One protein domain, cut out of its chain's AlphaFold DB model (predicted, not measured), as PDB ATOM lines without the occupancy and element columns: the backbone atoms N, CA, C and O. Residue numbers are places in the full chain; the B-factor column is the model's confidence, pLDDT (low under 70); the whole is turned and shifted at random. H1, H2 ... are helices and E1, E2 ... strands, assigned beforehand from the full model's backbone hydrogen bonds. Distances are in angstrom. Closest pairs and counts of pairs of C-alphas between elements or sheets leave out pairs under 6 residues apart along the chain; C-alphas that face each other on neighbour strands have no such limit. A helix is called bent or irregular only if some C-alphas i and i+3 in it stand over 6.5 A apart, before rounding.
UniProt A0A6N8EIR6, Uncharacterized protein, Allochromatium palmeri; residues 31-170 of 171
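AT A GLANCE: This is residues 31 to 170 of the 171 residues of an uncharacterized protein of Allochromatium palmeri (UniProt A0A6N8EIR6). A strongly twisted, branched sheet curls round one long helix, H2, which packs on E6, E5, E4 and E2. Two antiparallel runs of strands, E1 E2 E3 and E4 E5 E6, are joined through E8, while E7 pairs with another part of E5, on the same side of it as E6; the short helices H1 and H3 only graze the sheet, and a stretch of 21 residues with no named element leads from H2 to E4. The printed part has 140 residues, with three named helices and eight named strands in the order E1 E2 E3 H1 H2 E4 E5 E6 E7 H3 E8. The sheet is mixed, with E4 and E8 as its parallel pair, and the class is mixed, helices and strands. The whole is compact and rounded, with a radius of gyration of the C-alphas of 14.0 A and spans of 40 by 35 by 26 A.

HOW THE PARTS SIT: In the sheet, E8, residues 162 to 169, has E3, residues 49 to 56, on one side and E4, residues 110 to 118, on the other side. E3 and E8 are antiparallel at 149 degrees, with N 54 and O 166 at 2.8 A, within hydrogen-bond range. E4 and E8 are parallel at 62 degrees, with N 163 and O 111 at 2.9 A. On the other side of E3 from E8, E2, residues 37 to 46, forms a hairpin with E3, with N 41 and O 53 at 2.8 A, and E1, residues 31 to 34, forms a hairpin with E2, with N 32 and O 40 at 2.9 A. E1 E2 E3 is a meander, each strand the antiparallel neighbour of the one before. The other meander runs from E4 through E5, residues 127 to 136, to E6, residues 139 to 142. E4 and E5 have N 112 and O 133 at 2.8 A; E5 and E6 have N 134 and O 141 at 2.9 A. On the same side of E5 as E6, E7, residues 148 to 151, is antiparallel to E5 at 118 degrees, with N 128 and O 150 at 3.0 A. E2, E4 and E5 bend by 50, 50 and 55 degrees at residues 43, 115 and 131. The sheet curls round H2, residues 73 to 88. H2 touches E6 at the C-alphas of Leu 83 and Phe 140, 5.0 A apart, and E4 at those of Ala 75 and Asp 116, 5.3 A apart, the closest of each pair of elements. It also touches E5 and E2, with closest C-alphas Ala 79 and Ala 133 at 5.9 A, and Ala 81 and Ile 46 at 6.9 A. H1, residues 60 to 63, and H3, residues 155 to 158, only graze the sheet, and they are only just apart from each other, 8.3 A at the closest. H2 is irregular, with C-alphas 84 and 87 7.3 A apart, and has 10 of 12 O i to N i+4 pairs within hydrogen-bond range; H1 and H3 are too short for such a pair.

IN THESE COORDINATES: E1 begins at C-alpha 31, (26.509, 0.906, 30.448). From first to last C-alpha, E5 is 26.5 A long, E2 25.0 A, E8 23.3 A, E3 22.4 A and E4 22.0 A; H2 is 23.5 A, beginning at C-alpha 73, (15.555, -12.972, 15.346). E8 ends at C-alpha 169, (29.152, -6.186, 16.312).

THE WHOLE: The C-alphas farthest apart are those of Pro 93 and Gly 120, 40.6 A. The printed part has no cut. The link from H2 to E4, residues 89 to 109, is long, and its residues 100 to 101 pair in parallel with residues 37 to 38 of E2. Mean pLDDT of the printed part is 86.1, and residues 69, 88, 91, 143 to 144 and 156 to 157 are under 70.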
ATOM      1  N   LEU A  31      27.176  -0.286  30.966       89.19
ATOM      2  CA  LEU A  31      26.509   0.906  30.448       89.19
ATOM      3  C   LEU A  31      27.560   1.796  29.787       89.19
ATOM      4  O   LEU A  31      28.682   1.927  30.285       89.19
ATOM      5  N   VAL A  32      27.187   2.406  28.671       91.56
ATOM      6  CA  VAL A  32      27.975   3.454  28.030       91.56
ATOM      7  C   VAL A  32      27.356   4.782  28.431       91.56
ATOM      8  O   VAL A  32      26.156   4.990  28.248       91.56
ATOM      9  N   VAL A  33      28.162   5.664  29.017       91.44
ATOM     10  CA  VAL A  33      27.724   6.986  29.473       91.44
ATOM     11  C   VAL A  33      28.609   8.038  28.821       91.44
ATOM     12  O   VAL A  33      29.827   8.033  29.007       91.44
ATOM     13  N   GLU A  34      27.997   8.960  28.085       91.56
ATOM     14  CA  GLU A  34      28.677  10.102  27.470       91.56
ATOM     15  C   GLU A  34      28.067  11.396  28.006       91.56
ATOM     16  O   GLU A  34      26.876  11.653  27.829       91.56
ATOM     17  N   GLY A  35      28.889  12.227  28.653       89.38
ATOM     18  CA  GLY A  35      28.373  13.366  29.409       89.38
ATOM     19  C   GLY A  35      27.505  12.883  30.571       89.38
ATOM     20  O   GLY A  35      27.962  12.068  31.372       89.38
ATOM     21  N   ASP A  36      26.266  13.370  30.632       89.81
ATOM     22  CA  ASP A  36      25.278  13.058  31.674       89.81
ATOM     23  C   ASP A  36      24.131  12.160  31.164       89.81
ATOM     24  O   ASP A  36      23.033  12.164  31.721       89.81
ATOM     25  N   GLU A  37      24.361  11.387  30.099       92.69
ATOM     26  CA  GLU A  37      23.346  10.507  29.509       92.69
ATOM     27  C   GLU A  37      23.884   9.097  29.261       92.69
ATOM     28  O   GLU A  37      25.036   8.905  28.858       92.69
ATOM     29  N   ILE A  38      23.018   8.102  29.449       92.50
ATOM     30  CA  ILE A  38      23.289   6.715  29.069       92.50
ATOM     31  C   ILE A  38      23.052   6.591  27.565       92.50
ATOM     32  O   ILE A  38      21.946   6.804  27.073       92.50
ATOM     33  N   THR A  39      24.084   6.232  26.816       93.94
ATOM     34  CA  THR A  39      24.041   6.176  25.350       93.94
ATOM     35  C   THR A  39      23.934   4.768  24.805       93.94
ATOM     36  O   THR A  39      23.775   4.600  23.597       93.94
ATOM     37  N   GLY A  40      24.015   3.758  25.667       93.38
ATOM     38  CA  GLY A  40      23.932   2.376  25.242       93.38
ATOM     39  C   GLY A  40      24.509   1.391  26.241       93.38
ATOM     40  O   GLY A  40      24.690   1.676  27.427       93.38
ATOM     41  N   VAL A  41      24.810   0.217  25.710       92.06
ATOM     42  CA  VAL A  41      25.377  -0.932  26.397       92.06
ATOM     43  C   VAL A  41      26.464  -1.527  25.510       92.06
ATOM     44  O   VAL A  41      26.223  -1.769  24.330       92.06
ATOM     45  N   SER A  42      27.641  -1.791  26.068       91.50
ATOM     46  CA  SER A  42      28.761  -2.383  25.331       91.50
ATOM     47  C   SER A  42      29.064  -3.809  25.775       91.50
ATOM     48  O   SER A  42      28.957  -4.131  26.964       91.50
ATOM     49  N   GLY A  43      29.528  -4.632  24.834       88.94
ATOM     50  CA  GLY A  43      30.044  -5.973  25.121       88.94
ATOM     51  C   GLY A  43      28.977  -7.016  25.471       88.94
ATOM     52  O   GLY A  43      29.280  -7.980  26.175       88.94
ATOM     53  N   LEU A  44      27.746  -6.842  24.981       89.81
ATOM     54  CA  LEU A  44      26.664  -7.814  25.123       89.81
ATOM     55  C   LEU A  44      27.028  -9.106  24.382       89.81
ATOM     56  O   LEU A  44      27.071  -9.130  23.153       89.81
ATOM     57  N   ASP A  45      27.310 -10.176  25.125       88.75
ATOM     58  CA  ASP A  45      27.594 -11.487  24.539       88.75
ATOM     59  C   ASP A  45      26.294 -12.206  24.171       88.75
ATOM     60  O   ASP A  45      25.408 -12.413  25.003       88.75
ATOM     61  N   ILE A  46      26.198 -12.592  22.905       87.88
ATOM     62  CA  ILE A  46      25.116 -13.387  22.351       87.88
ATOM     63  C   ILE A  46      25.750 -14.559  21.615       87.88
ATOM     64  O   ILE A  46      26.315 -14.402  20.535       87.88
ATOM     65  N   GLN A  47      25.634 -15.750  22.205       87.94
ATOM     66  CA  GLN A  47      26.124 -17.002  21.615       87.94
ATOM     67  C   GLN A  47      27.615 -16.935  21.219       87.94
ATOM     68  O   GLN A  47      28.016 -17.483  20.191       87.94
ATOM     69  N   GLY A  48      28.446 -16.264  22.026       87.06
ATOM     70  CA  GLY A  48      29.884 -16.117  21.775       87.06
ATOM     71  C   GLY A  48      30.255 -15.026  20.765       87.06
ATOM     72  O   GLY A  48      31.431 -14.889  20.424       87.06
ATOM     73  N   GLN A  49      29.282 -14.250  20.283       90.75
ATOM     74  CA  GLN A  49      29.518 -13.018  19.536       90.75
ATOM     75  C   GLN A  49      29.185 -11.813  20.409       90.75
ATOM     76  O   GLN A  49      28.146 -11.778  21.063       90.75
ATOM     77  N   ARG A  50      30.060 -10.805  20.403       91.69
ATOM     78  CA  ARG A  50      29.837  -9.566  21.147       91.69
ATOM     79  C   ARG A  50      29.157  -8.517  20.290       91.69
ATOM     80  O   ARG A  50      29.533  -8.315  19.136       91.69
ATOM     81  N   TYR A  51      28.216  -7.817  20.902       92.88
ATOM     82  CA  TYR A  51      27.470  -6.726  20.305       92.88
ATOM     83  C   TYR A  51      27.517  -5.489  21.195       92.88
ATOM     84  O   TYR A  51      27.483  -5.584  22.424       92.88
ATOM     85  N   ASP A  52      27.536  -4.333  20.551       94.00
ATOM     86  CA  ASP A  52      27.258  -3.051  21.175       94.00
ATOM     87  C   ASP A  52      25.839  -2.624  20.796       94.00
ATOM     88  O   ASP A  52      25.418  -2.739  19.640       94.00
ATOM     89  N   VAL A  53      25.095  -2.145  21.788       93.62
ATOM     90  CA  VAL A  53      23.736  -1.628  21.647       93.62
ATOM     91  C   VAL A  53      23.782  -0.139  21.913       93.62
ATOM     92  O   VAL A  53      24.074   0.296  23.020       93.62
ATOM     93  N   THR A  54      23.485   0.653  20.899       94.44
ATOM     94  CA  THR A  54      23.527   2.108  20.972       94.44
ATOM     95  C   THR A  54      22.117   2.680  20.971       94.44
ATOM     96  O   THR A  54      21.307   2.333  20.117       94.44
ATOM     97  N   PHE A  55      21.830   3.592  21.893       93.62
ATOM     98  CA  PHE A  55      20.547   4.276  22.006       93.62
ATOM     99  C   PHE A  55      20.500   5.524  21.119       93.62
ATOM    100  O   PHE A  55      21.463   6.305  21.040       93.62
ATOM    101  N   ARG A  56      19.381   5.688  20.408       91.00
ATOM    102  CA  ARG A  56      19.124   6.800  19.487       91.00
ATOM    103  C   ARG A  56      17.694   7.294  19.602       91.00
ATOM    104  O   ARG A  56      16.756   6.502  19.610       91.00
ATOM    105  N   ASP A  57      17.549   8.606  19.631       87.62
ATOM    106  CA  ASP A  57      16.281   9.305  19.507       87.62
ATOM    107  C   ASP A  57      15.944   9.588  18.040       87.62
ATOM    108  O   ASP A  57      16.802   9.568  17.158       87.62
ATOM    109  N   GLY A  58      14.673   9.872  17.769       85.19
ATOM    110  CA  GLY A  58      14.191  10.161  16.419       85.19
ATOM    111  C   GLY A  58      13.567   8.949  15.737       85.19
ATOM    112  O   GLY A  58      13.467   7.884  16.330       85.19
ATOM    113  N   ALA A  59      13.066   9.140  14.518       86.31
ATOM    114  CA  ALA A  59      12.256   8.155  13.799       86.31
ATOM    115  C   ALA A  59      13.114   7.094  13.089       86.31
ATOM    116  O   ALA A  59      14.191   7.410  12.579       86.31
ATOM    117  N   PHE A  60      12.602   5.866  12.965       88.12
ATOM    118  CA  PHE A  60      13.294   4.749  12.310       88.12
ATOM    119  C   PHE A  60      13.810   5.119  10.909       88.12
ATOM    120  O   PHE A  60      14.987   4.927  10.610       88.12
ATOM    121  N   ASN A  61      12.968   5.751  10.083       88.31
ATOM    122  CA  ASN A  61      13.334   6.152   8.718       88.31
ATOM    123  C   ASN A  61      14.471   7.185   8.634       88.31
ATOM    124  O   ASN A  61      15.070   7.339   7.573       88.31
ATOM    125  N   ALA A  62      14.749   7.912   9.717       88.06
ATOM    126  CA  ALA A  62      15.850   8.870   9.777       88.06
ATOM    127  C   ALA A  62      17.156   8.234  10.279       88.06
ATOM    128  O   ALA A  62      18.235   8.743   9.985       88.06
ATOM    129  N   LEU A  63      17.054   7.154  11.057       87.75
ATOM    130  CA  LEU A  63      18.175   6.559  11.784       87.75
ATOM    131  C   LEU A  63      18.775   5.343  11.083       87.75
ATOM    132  O   LEU A  63      19.986   5.137  11.151       87.75
ATOM    133  N   TYR A  64      17.938   4.524  10.447       87.19
ATOM    134  CA  TYR A  64      18.363   3.246   9.890       87.19
ATOM    135  C   TYR A  64      18.618   3.376   8.387       87.19
ATOM    136  O   TYR A  64      17.746   3.847   7.656       87.19
ATOM    137  N   PRO A  65      19.790   2.952   7.891       84.50
ATOM    138  CA  PRO A  65      19.987   2.763   6.467       84.50
ATOM    139  C   PRO A  65      19.236   1.506   5.994       84.50
ATOM    140  O   PRO A  65      18.857   0.647   6.796       84.50
ATOM    141  N   ALA A  66      19.015   1.391   4.683       81.62
ATOM    142  CA  ALA A  66      18.180   0.338   4.098       81.62
ATOM    143  C   ALA A  66      18.672  -1.085   4.436       81.62
ATOM    144  O   ALA A  66      17.868  -2.006   4.571       81.62
ATOM    145  N   GLU A  67      19.981  -1.261   4.615       79.19
ATOM    146  CA  GLU A  67      20.628  -2.522   4.979       79.19
ATOM    147  C   GLU A  67      20.410  -2.964   6.437       79.19
ATOM    148  O   GLU A  67      20.661  -4.125   6.752       79.19
ATOM    149  N   LEU A  68      19.926  -2.083   7.320       73.94
ATOM    150  CA  LEU A  68      19.629  -2.392   8.728       73.94
ATOM    151  C   LEU A  68      18.118  -2.470   8.998       73.94
ATOM    152  O   LEU A  68      17.660  -2.156  10.097       73.94
ATOM    153  N   SER A  69      17.332  -2.862   7.990       67.81
ATOM    154  CA  SER A  69      15.868  -2.908   8.052       67.81
ATOM    155  C   SER A  69      15.342  -4.025   8.965       67.81
ATOM    156  O   SER A  69      14.827  -5.038   8.494       67.81
ATOM    157  N   GLY A  70      15.434  -3.806  10.275       81.50
ATOM    158  CA  GLY A  70      15.048  -4.779  11.288       81.50
ATOM    159  C   GLY A  70      16.124  -5.840  11.523       81.50
ATOM    160  O   GLY A  70      16.837  -6.262  10.614       81.50
ATOM    161  N   TYR A  71      16.263  -6.262  12.775       88.56
ATOM    162  CA  TYR A  71      17.259  -7.247  13.197       88.56
ATOM    163  C   TYR A  71      16.732  -8.689  13.156       88.56
ATOM    164  O   TYR A  71      17.470  -9.633  13.452       88.56
ATOM    165  N   GLY A  72      15.461  -8.885  12.800       89.00
ATOM    166  CA  GLY A  72      14.801 -10.183  12.783       89.00
ATOM    167  C   GLY A  72      14.963 -10.911  14.124       89.00
ATOM    168  O   GLY A  72      14.825 -10.297  15.187       89.00
ATOM    169  N   PRO A  73      15.353 -12.202  14.118       89.38
ATOM    170  CA  PRO A  73      15.555 -12.972  15.346       89.38
ATOM    171  C   PRO A  73      16.538 -12.344  16.346       89.38
ATOM    172  O   PRO A  73      16.382 -12.542  17.553       89.38
ATOM    173  N   LEU A  74      17.525 -11.570  15.869       91.00
ATOM    174  CA  LEU A  74      18.516 -10.929  16.735       91.00
ATOM    175  C   LEU A  74      17.871  -9.891  17.666       91.00
ATOM    176  O   LEU A  74      18.330  -9.756  18.797       91.00
ATOM    177  N   ALA A  75      16.779  -9.229  17.259       92.00
ATOM    178  CA  ALA A  75      16.078  -8.252  18.099       92.00
ATOM    179  C   ALA A  75      15.653  -8.863  19.442       92.00
ATOM    180  O   ALA A  75      15.951  -8.334  20.517       92.00
ATOM    181  N   ARG A  76      15.017 -10.041  19.383       90.25
ATOM    182  CA  ARG A  76      14.556 -10.764  20.573       90.25
ATOM    183  C   ARG A  76      15.726 -11.269  21.407       90.25
ATOM    184  O   ARG A  76      15.682 -11.175  22.632       90.25
ATOM    185  N   THR A  77      16.772 -11.788  20.765       91.06
ATOM    186  CA  THR A  77      17.947 -12.289  21.487       91.06
ATOM    187  C   THR A  77      18.679 -11.170  22.224       91.06
ATOM    188  O   THR A  77      19.076 -11.369  23.368       91.06
ATOM    189  N   VAL A  78      18.788  -9.978  21.631       91.69
ATOM    190  CA  VAL A  78      19.357  -8.797  22.297       91.69
ATOM    191  C   VAL A  78      18.517  -8.386  23.501       91.69
ATOM    192  O   VAL A  78      19.071  -8.227  24.585       91.69
ATOM    193  N   ALA A  79      17.192  -8.279  23.361       90.81
ATOM    194  CA  ALA A  79      16.312  -7.928  24.480       90.81
ATOM    195  C   ALA A  79      16.445  -8.913  25.657       90.81
ATOM    196  O   ALA A  79      16.571  -8.512  26.815       90.81
ATOM    197  N   GLN A  80      16.473 -10.214  25.357       88.94
ATOM    198  CA  GLN A  80      16.657 -11.268  26.358       88.94
ATOM    199  C   GLN A  80      18.037 -11.207  27.014       88.94
ATOM    200  O   GLN A  80      18.148 -11.388  28.226       88.94
ATOM    201  N   ALA A  81      19.083 -10.936  26.235       88.94
ATOM    202  CA  ALA A  81      20.435 -10.817  26.751       88.94
ATOM    203  C   ALA A  81      20.592  -9.568  27.641       88.94
ATOM    204  O   ALA A  81      21.198  -9.666  28.704       88.94
ATOM    205  N   LEU A  82      19.976  -8.432  27.287       88.94
ATOM    206  CA  LEU A  82      19.919  -7.229  28.134       88.94
ATOM    207  C   LEU A  82      19.211  -7.508  29.467       88.94
ATOM    208  O   LEU A  82      19.732  -7.173  30.531       88.94
ATOM    209  N   LEU A  83      18.058  -8.187  29.424       88.12
ATOM    210  CA  LEU A  83      17.334  -8.616  30.624       88.12
ATOM    211  C   LEU A  83      18.213  -9.504  31.515       88.12
ATOM    212  O   LEU A  83      18.363  -9.230  32.707       88.12
ATOM    213  N   ALA A  84      18.818 -10.543  30.936       84.75
ATOM    214  CA  ALA A  84      19.668 -11.490  31.652       84.75
ATOM    215  C   ALA A  84      20.941 -10.840  32.215       84.75
ATOM    216  O   ALA A  84      21.447 -11.279  33.248       84.75
ATOM    217  N   ALA A  85      21.446  -9.792  31.562       79.00
ATOM    218  CA  ALA A  85      22.636  -9.073  31.986       79.00
ATOM    219  C   ALA A  85      22.382  -8.081  33.127       79.00
ATOM    220  O   ALA A  85      23.351  -7.682  33.763       79.00
ATOM    221  N   THR A  86      21.126  -7.736  33.444       79.25
ATOM    222  CA  THR A  86      20.745  -6.806  34.531       79.25
ATOM    223  C   THR A  86      21.519  -6.991  35.853       79.25
ATOM    224  O   THR A  86      21.971  -5.995  36.413       79.25
ATOM    225  N   PRO A  87      21.734  -8.214  36.382       71.50
ATOM    226  CA  PRO A  87      22.485  -8.412  37.629       71.50
ATOM    227  C   PRO A  87      23.991  -8.138  37.497       71.50
ATOM    228  O   PRO A  87      24.680  -7.976  38.501       71.50
ATOM    229  N   SER A  88      24.493  -8.150  36.265       68.88
ATOM    230  CA  SER A  88      25.911  -8.144  35.902       68.88
ATOM    231  C   SER A  88      26.341  -6.845  35.221       68.88
ATOM    232  O   SER A  88      27.505  -6.734  34.833       68.88
ATOM    233  N   ILE A  89      25.421  -5.888  35.049       75.06
ATOM    234  CA  ILE A  89      25.718  -4.589  34.450       75.06
ATOM    235  C   ILE A  89      26.662  -3.851  35.379       75.06
ATOM    236  O   ILE A  89      26.300  -3.479  36.496       75.06
ATOM    237  N   GLN A  90      27.884  -3.636  34.912       72.94
ATOM    238  CA  GLN A  90      28.784  -2.741  35.607       72.94
ATOM    239  C   GLN A  90      28.328  -1.309  35.359       72.94
ATOM    240  O   GLN A  90      28.109  -0.878  34.223       72.94
ATOM    241  N   ALA A  91      28.179  -0.578  36.459       69.75
ATOM    242  CA  ALA A  91      28.038   0.860  36.420       69.75
ATOM    243  C   ALA A  91      29.284   1.443  35.733       69.75
ATOM    244  O   ALA A  91      30.414   1.116  36.107       69.75
ATOM    245  N   ALA A  92      29.078   2.286  34.719       72.38
ATOM    246  CA  ALA A  92      30.166   3.031  34.095       72.38
ATOM    247  C   ALA A  92      30.932   3.846  35.162       72.38
ATOM    248  O   ALA A  92      30.338   4.229  36.173       72.38
ATOM    249  N   PRO A  93      32.221   4.179  34.964       73.44
ATOM    250  CA  PRO A  93      33.000   4.948  35.945       73.44
ATOM    251  C   PRO A  93      32.365   6.285  36.369       73.44
ATOM    252  O   PRO A  93      32.625   6.781  37.461       73.44
ATOM    253  N   ASN A  94      31.536   6.866  35.503       76.88
ATOM    254  CA  ASN A  94      30.789   8.113  35.676       76.88
ATOM    255  C   ASN A  94      29.282   7.896  35.913       76.88
ATOM    256  O   ASN A  94      28.495   8.826  35.756       76.88
ATOM    257  N   TRP A  95      28.866   6.679  36.259       80.25
ATOM    258  CA  TRP A  95      27.464   6.358  36.489       80.25
ATOM    259  C   TRP A  95      26.896   7.081  37.721       80.25
ATOM    260  O   TRP A  95      27.562   7.223  38.751       80.25
ATOM    261  N   ARG A  96      25.630   7.499  37.615       82.69
ATOM    262  CA  ARG A  96      24.814   8.051  38.700       82.69
ATOM    263  C   ARG A  96      23.375   7.551  38.551       82.69
ATOM    264  O   ARG A  96      22.914   7.319  37.438       82.69
ATOM    265  N   ALA A  97      22.654   7.447  39.664       80.62
ATOM    266  CA  ALA A  97      21.269   6.963  39.681       80.62
ATOM    267  C   ALA A  97      20.261   7.905  38.996       80.62
ATOM    268  O   ALA A  97      19.122   7.512  38.767       80.62
ATOM    269  N   ASP A  98      20.657   9.148  38.712       83.75
ATOM    270  CA  ASP A  98      19.839  10.160  38.041       83.75
ATOM    271  C   ASP A  98      20.095  10.244  36.528       83.75
ATOM    272  O   ASP A  98      19.483  11.066  35.846       83.75
ATOM    273  N   LEU A  99      20.993   9.408  35.990       88.69
ATOM    274  CA  LEU A  99      21.245   9.369  34.556       88.69
ATOM    275  C   LEU A  99      20.039   8.789  33.823       88.69
ATOM    276  O   LEU A  99      19.514   7.731  34.167       88.69
ATOM    277  N   ARG A 100      19.658   9.461  32.742       91.12
ATOM    278  CA  ARG A 100      18.621   9.002  31.818       91.12
ATOM    279  C   ARG A 100      19.245   8.458  30.533       91.12
ATOM    280  O   ARG A 100      20.316   8.928  30.130       91.12
ATOM    281  N   PRO A 101      18.587   7.515  29.845       92.25
ATOM    282  CA  PRO A 101      18.946   7.187  28.474       92.25
ATOM    283  C   PRO A 101      18.827   8.404  27.554       92.25
ATOM    284  O   PRO A 101      17.867   9.173  27.643       92.25
ATOM    285  N   ARG A 102      19.800   8.575  26.656       90.56
ATOM    286  CA  ARG A 102      19.792   9.634  25.643       90.56
ATOM    287  C   ARG A 102      18.526   9.523  24.800       90.56
ATOM    288  O   ARG A 102      18.276   8.482  24.200       90.56
ATOM    289  N   GLY A 103      17.767  10.611  24.736       84.19
ATOM    290  CA  GLY A 103      16.491  10.664  24.021       84.19
ATOM    291  C   GLY A 103      15.256  10.535  24.904       84.19
ATOM    292  O   GLY A 103      14.183  10.936  24.471       84.19
ATOM    293  N   CYS A 104      15.404  10.046  26.138       90.62
ATOM    294  CA  CYS A 104      14.305   9.958  27.093       90.62
ATOM    295  C   CYS A 104      14.243  11.210  27.982       90.62
ATOM    296  O   CYS A 104      15.269  11.772  28.376       90.62
ATOM    297  N   GLN A 105      13.035  11.690  28.277       89.88
ATOM    298  CA  GLN A 105      12.831  12.853  29.142       89.88
ATOM    299  C   GLN A 105      12.975  12.479  30.616       89.88
ATOM    300  O   GLN A 105      13.556  13.252  31.383       89.88
ATOM    301  N   SER A 106      12.493  11.294  30.986       87.19
ATOM    302  CA  SER A 106      12.517  10.738  32.331       87.19
ATOM    303  C   SER A 106      13.761   9.886  32.596       87.19
ATOM    304  O   SER A 106      14.224   9.131  31.740       87.19
ATOM    305  N   ALA A 107      14.281   9.973  33.823       83.75
ATOM    306  CA  ALA A 107      15.263   9.025  34.354       83.75
ATOM    307  C   ALA A 107      14.595   7.789  34.996       83.75
ATOM    308  O   ALA A 107      15.261   6.791  35.263       83.75
ATOM    309  N   ASP A 108      13.281   7.835  35.242       87.12
ATOM    310  CA  ASP A 108      12.574   6.772  35.962       87.12
ATOM    311  C   ASP A 108      12.359   5.526  35.103       87.12
ATOM    312  O   ASP A 108      12.421   4.405  35.612       87.12
ATOM    313  N   SER A 109      12.059   5.721  33.817       89.94
ATOM    314  CA  SER A 109      11.770   4.648  32.868       89.94
ATOM    315  C   SER A 109      11.885   5.150  31.435       89.94
ATOM    316  O   SER A 109      11.478   6.266  31.134       89.94
ATOM    317  N   CYS A 110      12.381   4.295  30.548       91.81
ATOM    318  CA  CYS A 110      12.529   4.576  29.128       91.81
ATOM    319  C   CYS A 110      12.325   3.282  28.330       91.81
ATOM    320  O   CYS A 110      12.955   2.260  28.625       91.81
ATOM    321  N   THR A 111      11.436   3.314  27.337       92.44
ATOM    322  CA  THR A 111      11.177   2.175  26.452       92.44
ATOM    323  C   THR A 111      12.193   2.161  25.316       92.44
ATOM    324  O   THR A 111      12.289   3.094  24.521       92.44
ATOM    325  N   VAL A 112      12.941   1.071  25.218       92.25
ATOM    326  CA  VAL A 112      13.907   0.800  24.158       92.25
ATOM    327  C   VAL A 112      13.239  -0.084  23.111       92.25
ATOM    328  O   VAL A 112      13.011  -1.273  23.343       92.25
ATOM    329  N   LEU A 113      12.945   0.492  21.949       92.00
ATOM    330  CA  LEU A 113      12.461  -0.224  20.778       92.00
ATOM    331  C   LEU A 113      13.638  -0.876  20.047       92.00
ATOM    332  O   LEU A 113      14.551  -0.195  19.575       92.00
ATOM    333  N   ILE A 114      13.602  -2.199  19.912       92.06
ATOM    334  CA  ILE A 114      14.568  -2.978  19.137       92.06
ATOM    335  C   ILE A 114      13.846  -3.487  17.881       92.06
ATOM    336  O   ILE A 114      13.058  -4.433  17.984       92.06
ATOM    337  N   PRO A 115      14.061  -2.873  16.700       91.06
ATOM    338  CA  PRO A 115      13.329  -3.232  15.487       91.06
ATOM    339  C   PRO A 115      13.535  -4.702  15.100       91.06
ATOM    340  O   PRO A 115      14.665  -5.136  14.883       91.06
ATOM    341  N   ASP A 116      12.449  -5.461  14.979       92.25
ATOM    342  CA  ASP A 116      12.458  -6.842  14.486       92.25
ATOM    343  C   ASP A 116      12.344  -6.831  12.957       92.25
ATOM    344  O   ASP A 116      13.294  -7.181  12.258       92.25
ATOM    345  N   HIS A 117      11.229  -6.332  12.426       90.94
ATOM    346  CA  HIS A 117      10.977  -6.249  10.988       90.94
ATOM    347  C   HIS A 117      10.071  -5.065  10.652       90.94
ATOM    348  O   HIS A 117       9.345  -4.557  11.504       90.94
ATOM    349  N   SER A 118      10.126  -4.626   9.396       88.88
ATOM    350  CA  SER A 118       9.369  -3.480   8.892       88.88
ATOM    351  C   SER A 118       8.674  -3.800   7.576       88.88
ATOM    352  O   SER A 118       9.177  -4.583   6.767       88.88
ATOM    353  N   ASP A 119       7.549  -3.133   7.339       89.06
ATOM    354  CA  ASP A 119       6.859  -3.118   6.056       89.06
ATOM    355  C   ASP A 119       7.635  -2.216   5.088       89.06
ATOM    356  O   ASP A 119       7.376  -1.015   4.955       89.06
ATOM    357  N   GLY A 120       8.628  -2.818   4.433       86.12
ATOM    358  CA  GLY A 120       9.593  -2.133   3.576       86.12
ATOM    359  C   GLY A 120      10.862  -1.724   4.322       86.12
ATOM    360  O   GLY A 120      10.998  -1.935   5.522       86.12
ATOM    361  N   ALA A 121      11.810  -1.142   3.590       86.50
ATOM    362  CA  ALA A 121      13.067  -0.659   4.150       86.50
ATOM    363  C   ALA A 121      13.013   0.850   4.419       86.50
ATOM    364  O   ALA A 121      12.331   1.606   3.711       86.50
ATOM    365  N   ALA A 122      13.786   1.300   5.408       86.19
ATOM    366  CA  ALA A 122      14.091   2.715   5.563       86.19
ATOM    367  C   ALA A 122      14.698   3.281   4.259       86.19
ATOM    368  O   ALA A 122      15.427   2.567   3.562       86.19
ATOM    369  N   PRO A 123      14.389   4.536   3.878       88.81
ATOM    370  CA  PRO A 123      13.624   5.543   4.626       88.81
ATOM    371  C   PRO A 123      12.105   5.511   4.357       88.81
ATOM    372  O   PRO A 123      11.403   6.477   4.647       88.81
ATOM    373  N   SER A 124      11.595   4.446   3.737       88.56
ATOM    374  CA  SER A 124      10.201   4.347   3.280       88.56
ATOM    375  C   SER A 124       9.328   3.396   4.100       88.56
ATOM    376  O   SER A 124       8.169   3.183   3.737       88.56
ATOM    377  N   ALA A 125       9.865   2.824   5.182       89.19
ATOM    378  CA  ALA A 125       9.119   1.930   6.053       89.19
ATOM    379  C   ALA A 125       7.936   2.689   6.660       89.19
ATOM    380  O   ALA A 125       8.083   3.829   7.100       89.19
ATOM    381  N   ARG A 126       6.750   2.081   6.647       87.62
ATOM    382  CA  ARG A 126       5.552   2.699   7.238       87.62
ATOM    383  C   ARG A 126       5.278   2.135   8.615       87.62
ATOM    384  O   ARG A 126       5.235   2.883   9.579       87.62
ATOM    385  N   MET A 127       5.158   0.816   8.690       90.19
ATOM    386  CA  MET A 127       4.959   0.094   9.935       90.19
ATOM    387  C   MET A 127       6.195  -0.722  10.269       90.19
ATOM    388  O   MET A 127       6.757  -1.387   9.399       90.19
ATOM    389  N   THR A 128       6.577  -0.714  11.539       90.44
ATOM    390  CA  THR A 128       7.655  -1.548  12.065       90.44
ATOM    391  C   THR A 128       7.183  -2.246  13.330       90.44
ATOM    392  O   THR A 128       6.468  -1.668  14.145       90.44
ATOM    393  N   GLN A 129       7.575  -3.508  13.478       91.88
ATOM    394  CA  GLN A 129       7.416  -4.279  14.703       91.88
ATOM    395  C   GLN A 129       8.719  -4.206  15.491       91.88
ATOM    396  O   GLN A 129       9.795  -4.445  14.932       91.88
ATOM    397  N   ALA A 130       8.640  -3.904  16.783       91.06
ATOM    398  CA  ALA A 130       9.793  -3.951  17.676       91.06
ATOM    399  C   ALA A 130       9.565  -4.888  18.856       91.06
ATOM    400  O   ALA A 130       8.454  -5.053  19.362       91.06
ATOM    401  N   VAL A 131      10.674  -5.468  19.311       91.88
ATOM    402  CA  VAL A 131      10.781  -6.016  20.659       91.88
ATOM    403  C   VAL A 131      11.072  -4.851  21.596       91.88
ATOM    404  O   VAL A 131      11.965  -4.050  21.321       91.88
ATOM    405  N   GLU A 132      10.349  -4.763  22.706       91.25
ATOM    406  CA  GLU A 132      10.560  -3.709  23.695       91.25
ATOM    407  C   GLU A 132      11.358  -4.225  24.897       91.25
ATOM    408  O   GLU A 132      11.088  -5.296  25.454       91.25
ATOM    409  N   ALA A 133      12.324  -3.422  25.330       91.56
ATOM    410  CA  ALA A 133      12.953  -3.540  26.636       91.56
ATOM    411  C   ALA A 133      12.735  -2.233  27.399       91.56
ATOM    412  O   ALA A 133      12.906  -1.154  26.842       91.56
ATOM    413  N   ILE A 134      12.375  -2.308  28.674       91.19
ATOM    414  CA  ILE A 134      12.239  -1.120  29.516       91.19
ATOM    415  C   ILE A 134      13.516  -0.980  30.324       91.19
ATOM    416  O   ILE A 134      13.887  -1.898  31.055       91.19
ATOM    417  N   TYR A 135      14.177   0.166  30.211       90.12
ATOM    418  CA  TYR A 135      15.267   0.530  31.101       90.12
ATOM    419  C   TYR A 135      14.737   1.422  32.222       90.12
ATOM    420  O   TYR A 135      14.221   2.508  31.962       90.12
ATOM    421  N   ALA A 136      14.859   0.961  33.462       88.12
ATOM    422  CA  ALA A 136      14.425   1.687  34.649       88.12
ATOM    423  C   ALA A 136      15.324   1.335  35.836       88.12
ATOM    424  O   ALA A 136      15.532   0.153  36.121       88.12
ATOM    425  N   LYS A 137      15.817   2.347  36.562       81.56
ATOM    426  CA  LYS A 137      16.616   2.169  37.794       81.56
ATOM    427  C   LYS A 137      17.745   1.140  37.626       81.56
ATOM    428  O   LYS A 137      17.851   0.197  38.413       81.56
ATOM    429  N   ASP A 138      18.519   1.292  36.551       77.75
ATOM    430  CA  ASP A 138      19.674   0.447  36.197       77.75
ATOM    431  C   ASP A 138      19.354  -1.002  35.860       77.75
ATOM    432  O   ASP A 138      20.207  -1.888  35.950       77.75
ATOM    433  N   ARG A 139      18.109  -1.267  35.476       85.06
ATOM    434  CA  ARG A 139      17.647  -2.607  35.148       85.06
ATOM    435  C   ARG A 139      16.918  -2.596  33.828       85.06
ATOM    436  O   ARG A 139      16.135  -1.690  33.558       85.06
ATOM    437  N   PHE A 140      17.147  -3.645  33.050       88.88
ATOM    438  CA  PHE A 140      16.281  -3.959  31.931       88.88
ATOM    439  C   PHE A 140      15.166  -4.880  32.417       88.88
ATOM    440  O   PHE A 140      15.416  -5.863  33.116       88.88
ATOM    441  N   SER A 141      13.933  -4.578  32.040       86.69
ATOM    442  CA  SER A 141      12.802  -5.495  32.124       86.69
ATOM    443  C   SER A 141      12.248  -5.754  30.724       86.69
ATOM    444  O   SER A 141      12.396  -4.936  29.815       86.69
ATOM    445  N   ALA A 142      11.661  -6.932  30.527       74.31
ATOM    446  CA  ALA A 142      11.025  -7.269  29.262       74.31
ATOM    447  C   ALA A 142       9.577  -6.785  29.241       74.31
ATOM    448  O   ALA A 142       8.874  -6.874  30.252       74.31
ATOM    449  N   VAL A 143       9.126  -6.381  28.058       67.69
ATOM    450  CA  VAL A 143       7.700  -6.324  27.747       67.69
ATOM    451  C   VAL A 143       7.317  -7.666  27.110       67.69
ATOM    452  O   VAL A 143       7.982  -8.108  26.169       67.69
ATOM    453  N   PRO A 144       6.324  -8.385  27.659       63.91
ATOM    454  CA  PRO A 144       5.872  -9.648  27.088       63.91
ATOM    455  C   PRO A 144       5.192  -9.442  25.726       63.91
ATOM    456  O   PRO A 144       4.730  -8.353  25.409       63.91
ATOM    457  N   GLU A 145       5.116 -10.516  24.936       70.88
ATOM    458  CA  GLU A 145       4.474 -10.523  23.615       70.88
ATOM    459  C   GLU A 145       3.008 -10.052  23.637       70.88
ATOM    460  O   GLU A 145       2.314 -10.260  24.641       70.88
ATOM    461  N   PRO A 146       2.498  -9.498  22.513       74.44
ATOM    462  CA  PRO A 146       3.091  -9.439  21.159       74.44
ATOM    463  C   PRO A 146       4.057  -8.264  20.915       74.44
ATOM    464  O   PRO A 146       4.132  -7.342  21.719       74.44
ATOM    465  N   LEU A 147       4.791  -8.303  19.791       80.50
ATOM    466  CA  LEU A 147       5.586  -7.158  19.316       80.50
ATOM    467  C   LEU A 147       4.683  -5.937  19.126       80.50
ATOM    468  O   LEU A 147       3.547  -6.077  18.663       80.50
ATOM    469  N   TRP A 148       5.190  -4.757  19.481       75.44
ATOM    470  CA  TRP A 148       4.415  -3.531  19.366       75.44
ATOM    471  C   TRP A 148       4.578  -2.930  17.960       75.44
ATOM    472  O   TRP A 148       5.712  -2.657  17.545       75.44
ATOM    473  N   PRO A 149       3.479  -2.720  17.209       86.81
ATOM    474  CA  PRO A 149       3.523  -1.982  15.958       86.81
ATOM    475  C   PRO A 149       3.706  -0.487  16.226       86.81
ATOM    476  O   PRO A 149       3.017   0.077  17.073       86.81
ATOM    477  N   PHE A 150       4.551   0.176  15.443       85.56
ATOM    478  CA  PHE A 150       4.664   1.636  15.445       85.56
ATOM    479  C   PHE A 150       4.829   2.190  14.027       85.56
ATOM    480  O   PHE A 150       5.340   1.506  13.130       85.56
ATOM    481  N   ASP A 151       4.402   3.437  13.833       88.00
ATOM    482  CA  ASP A 151       4.687   4.199  12.624       88.00
ATOM    483  C   ASP A 151       6.162   4.621  12.630       88.00
ATOM    484  O   ASP A 151       6.628   5.430  13.443       88.00
ATOM    485  N   ALA A 152       6.907   4.048  11.689       82.62
ATOM    486  CA  ALA A 152       8.348   4.199  11.552       82.62
ATOM    487  C   ALA A 152       8.789   5.635  11.216       82.62
ATOM    488  O   ALA A 152       9.975   5.966  11.340       82.62
ATOM    489  N   ALA A 153       7.866   6.491  10.775       78.56
ATOM    490  CA  ALA A 153       8.122   7.886  10.458       78.56
ATOM    491  C   ALA A 153       7.793   8.842  11.615       78.56
ATOM    492  O   ALA A 153       8.368   9.936  11.646       78.56
ATOM    493  N   THR A 154       6.899   8.479  12.545       79.06
ATOM    494  CA  THR A 154       6.326   9.461  13.484       79.06
ATOM    495  C   THR A 154       6.446   9.153  14.968       79.06
ATOM    496  O   THR A 154       6.612  10.101  15.734       79.06
ATOM    497  N   ASP A 155       6.362   7.900  15.406       74.56
ATOM    498  CA  ASP A 155       5.915   7.633  16.784       74.56
ATOM    499  C   ASP A 155       6.909   8.072  17.867       74.56
ATOM    500  O   ASP A 155       6.523   8.743  18.827       74.56
ATOM    501  N   THR A 156       8.209   7.854  17.677       68.12
ATOM    502  CA  THR A 156       9.220   8.280  18.664       68.12
ATOM    503  C   THR A 156       9.382   9.792  18.774       68.12
ATOM    504  O   THR A 156       9.851  10.286  19.795       68.12
ATOM    505  N   ARG A 157       8.965  10.573  17.769       68.88
ATOM    506  CA  ARG A 157       9.007  12.043  17.863       68.88
ATOM    507  C   ARG A 157       8.019  12.574  18.904       68.88
ATOM    508  O   ARG A 157       8.235  13.651  19.454       68.88
ATOM    509  N   TYR A 158       6.932  11.847  19.136       72.75
ATOM    510  CA  TYR A 158       5.836  12.279  20.001       72.75
ATOM    511  C   TYR A 158       5.763  11.488  21.312       72.75
ATOM    512  O   TYR A 158       4.929  11.799  22.160       72.75
ATOM    513  N   MET A 159       6.646  10.503  21.496       80.69
ATOM    514  CA  MET A 159       6.733   9.676  22.698       80.69
ATOM    515  C   MET A 159       8.038   9.992  23.446       80.69
ATOM    516  O   MET A 159       9.093   9.486  23.075       80.69
ATOM    517  N   PRO A 160       7.989  10.841  24.488       82.62
ATOM    518  CA  PRO A 160       9.179  11.429  25.108       82.62
ATOM    519  C   PRO A 160      10.075  10.449  25.872       82.62
ATOM    520  O   PRO A 160      11.204  10.809  26.183       82.62
ATOM    521  N   ASP A 161       9.585   9.249  26.183       90.44
ATOM    522  CA  ASP A 161      10.320   8.206  26.910       90.44
ATOM    523  C   ASP A 161      10.430   6.923  26.074       90.44
ATOM    524  O   ASP A 161      10.278   5.806  26.574       90.44
ATOM    525  N   MET A 162      10.660   7.093  24.771       89.81
ATOM    526  CA  MET A 162      10.826   6.008  23.813       89.81
ATOM    527  C   MET A 162      11.993   6.295  22.865       89.81
ATOM    528  O   MET A 162      12.083   7.372  22.278       89.81
ATOM    529  N   LEU A 163      12.878   5.317  22.693       91.75
ATOM    530  CA  LEU A 163      14.066   5.423  21.842       91.75
ATOM    531  C   LEU A 163      14.314   4.136  21.053       91.75
ATOM    532  O   LEU A 163      13.717   3.101  21.345       91.75
ATOM    533  N   TYR A 164      15.225   4.180  20.083       91.00
ATOM    534  CA  TYR A 164      15.644   3.022  19.294       91.00
ATOM    535  C   TYR A 164      17.005   2.467  19.713       91.00
ATOM    536  O   TYR A 164      17.924   3.210  20.064       91.00
ATOM    537  N   ALA A 165      17.150   1.149  19.593       92.81
ATOM    538  CA  ALA A 165      18.411   0.437  19.746       92.81
ATOM    539  C   ALA A 165      19.052   0.106  18.390       92.81
ATOM    540  O   ALA A 165      18.529  -0.697  17.613       92.81
ATOM    541  N   ILE A 166      20.235   0.661  18.134       93.06
ATOM    542  CA  ILE A 166      21.108   0.246  17.035       93.06
ATOM    543  C   ILE A 166      22.072  -0.820  17.552       93.06
ATOM    544  O   ILE A 166      22.865  -0.560  18.453       93.06
ATOM    545  N   ILE A 167      22.015  -2.009  16.962       93.31
ATOM    546  CA  ILE A 167      22.855  -3.157  17.300       93.31
ATOM    547  C   ILE A 167      23.971  -3.284  16.265       93.31
ATOM    548  O   ILE A 167      23.707  -3.382  15.063       93.31
ATOM    549  N   THR A 168      25.215  -3.322  16.731       93.00
ATOM    550  CA  THR A 168      26.399  -3.549  15.893       93.00
ATOM    551  C   THR A 168      27.315  -4.587  16.529       93.00
ATOM    552  O   THR A 168      27.367  -4.655  17.755       93.00
ATOM    553  N   PRO A 169      28.078  -5.374  15.750       92.00
ATOM    554  CA  PRO A 169      29.152  -6.186  16.312       92.00
ATOM    555  C   PRO A 169      30.127  -5.310  17.111       92.00
ATOM    556  O   PRO A 169      30.511  -4.236  16.639       92.00
ATOM    557  N   ALA A 170      30.511  -5.765  18.302       88.88
ATOM    558  CA  ALA A 170      31.502  -5.078  19.123       88.88
ATOM    559  C   ALA A 170      32.884  -5.149  18.455       88.88
ATOM    560  O   ALA A 170      33.203  -6.130  17.772       88.88
TER     561      ALA A 170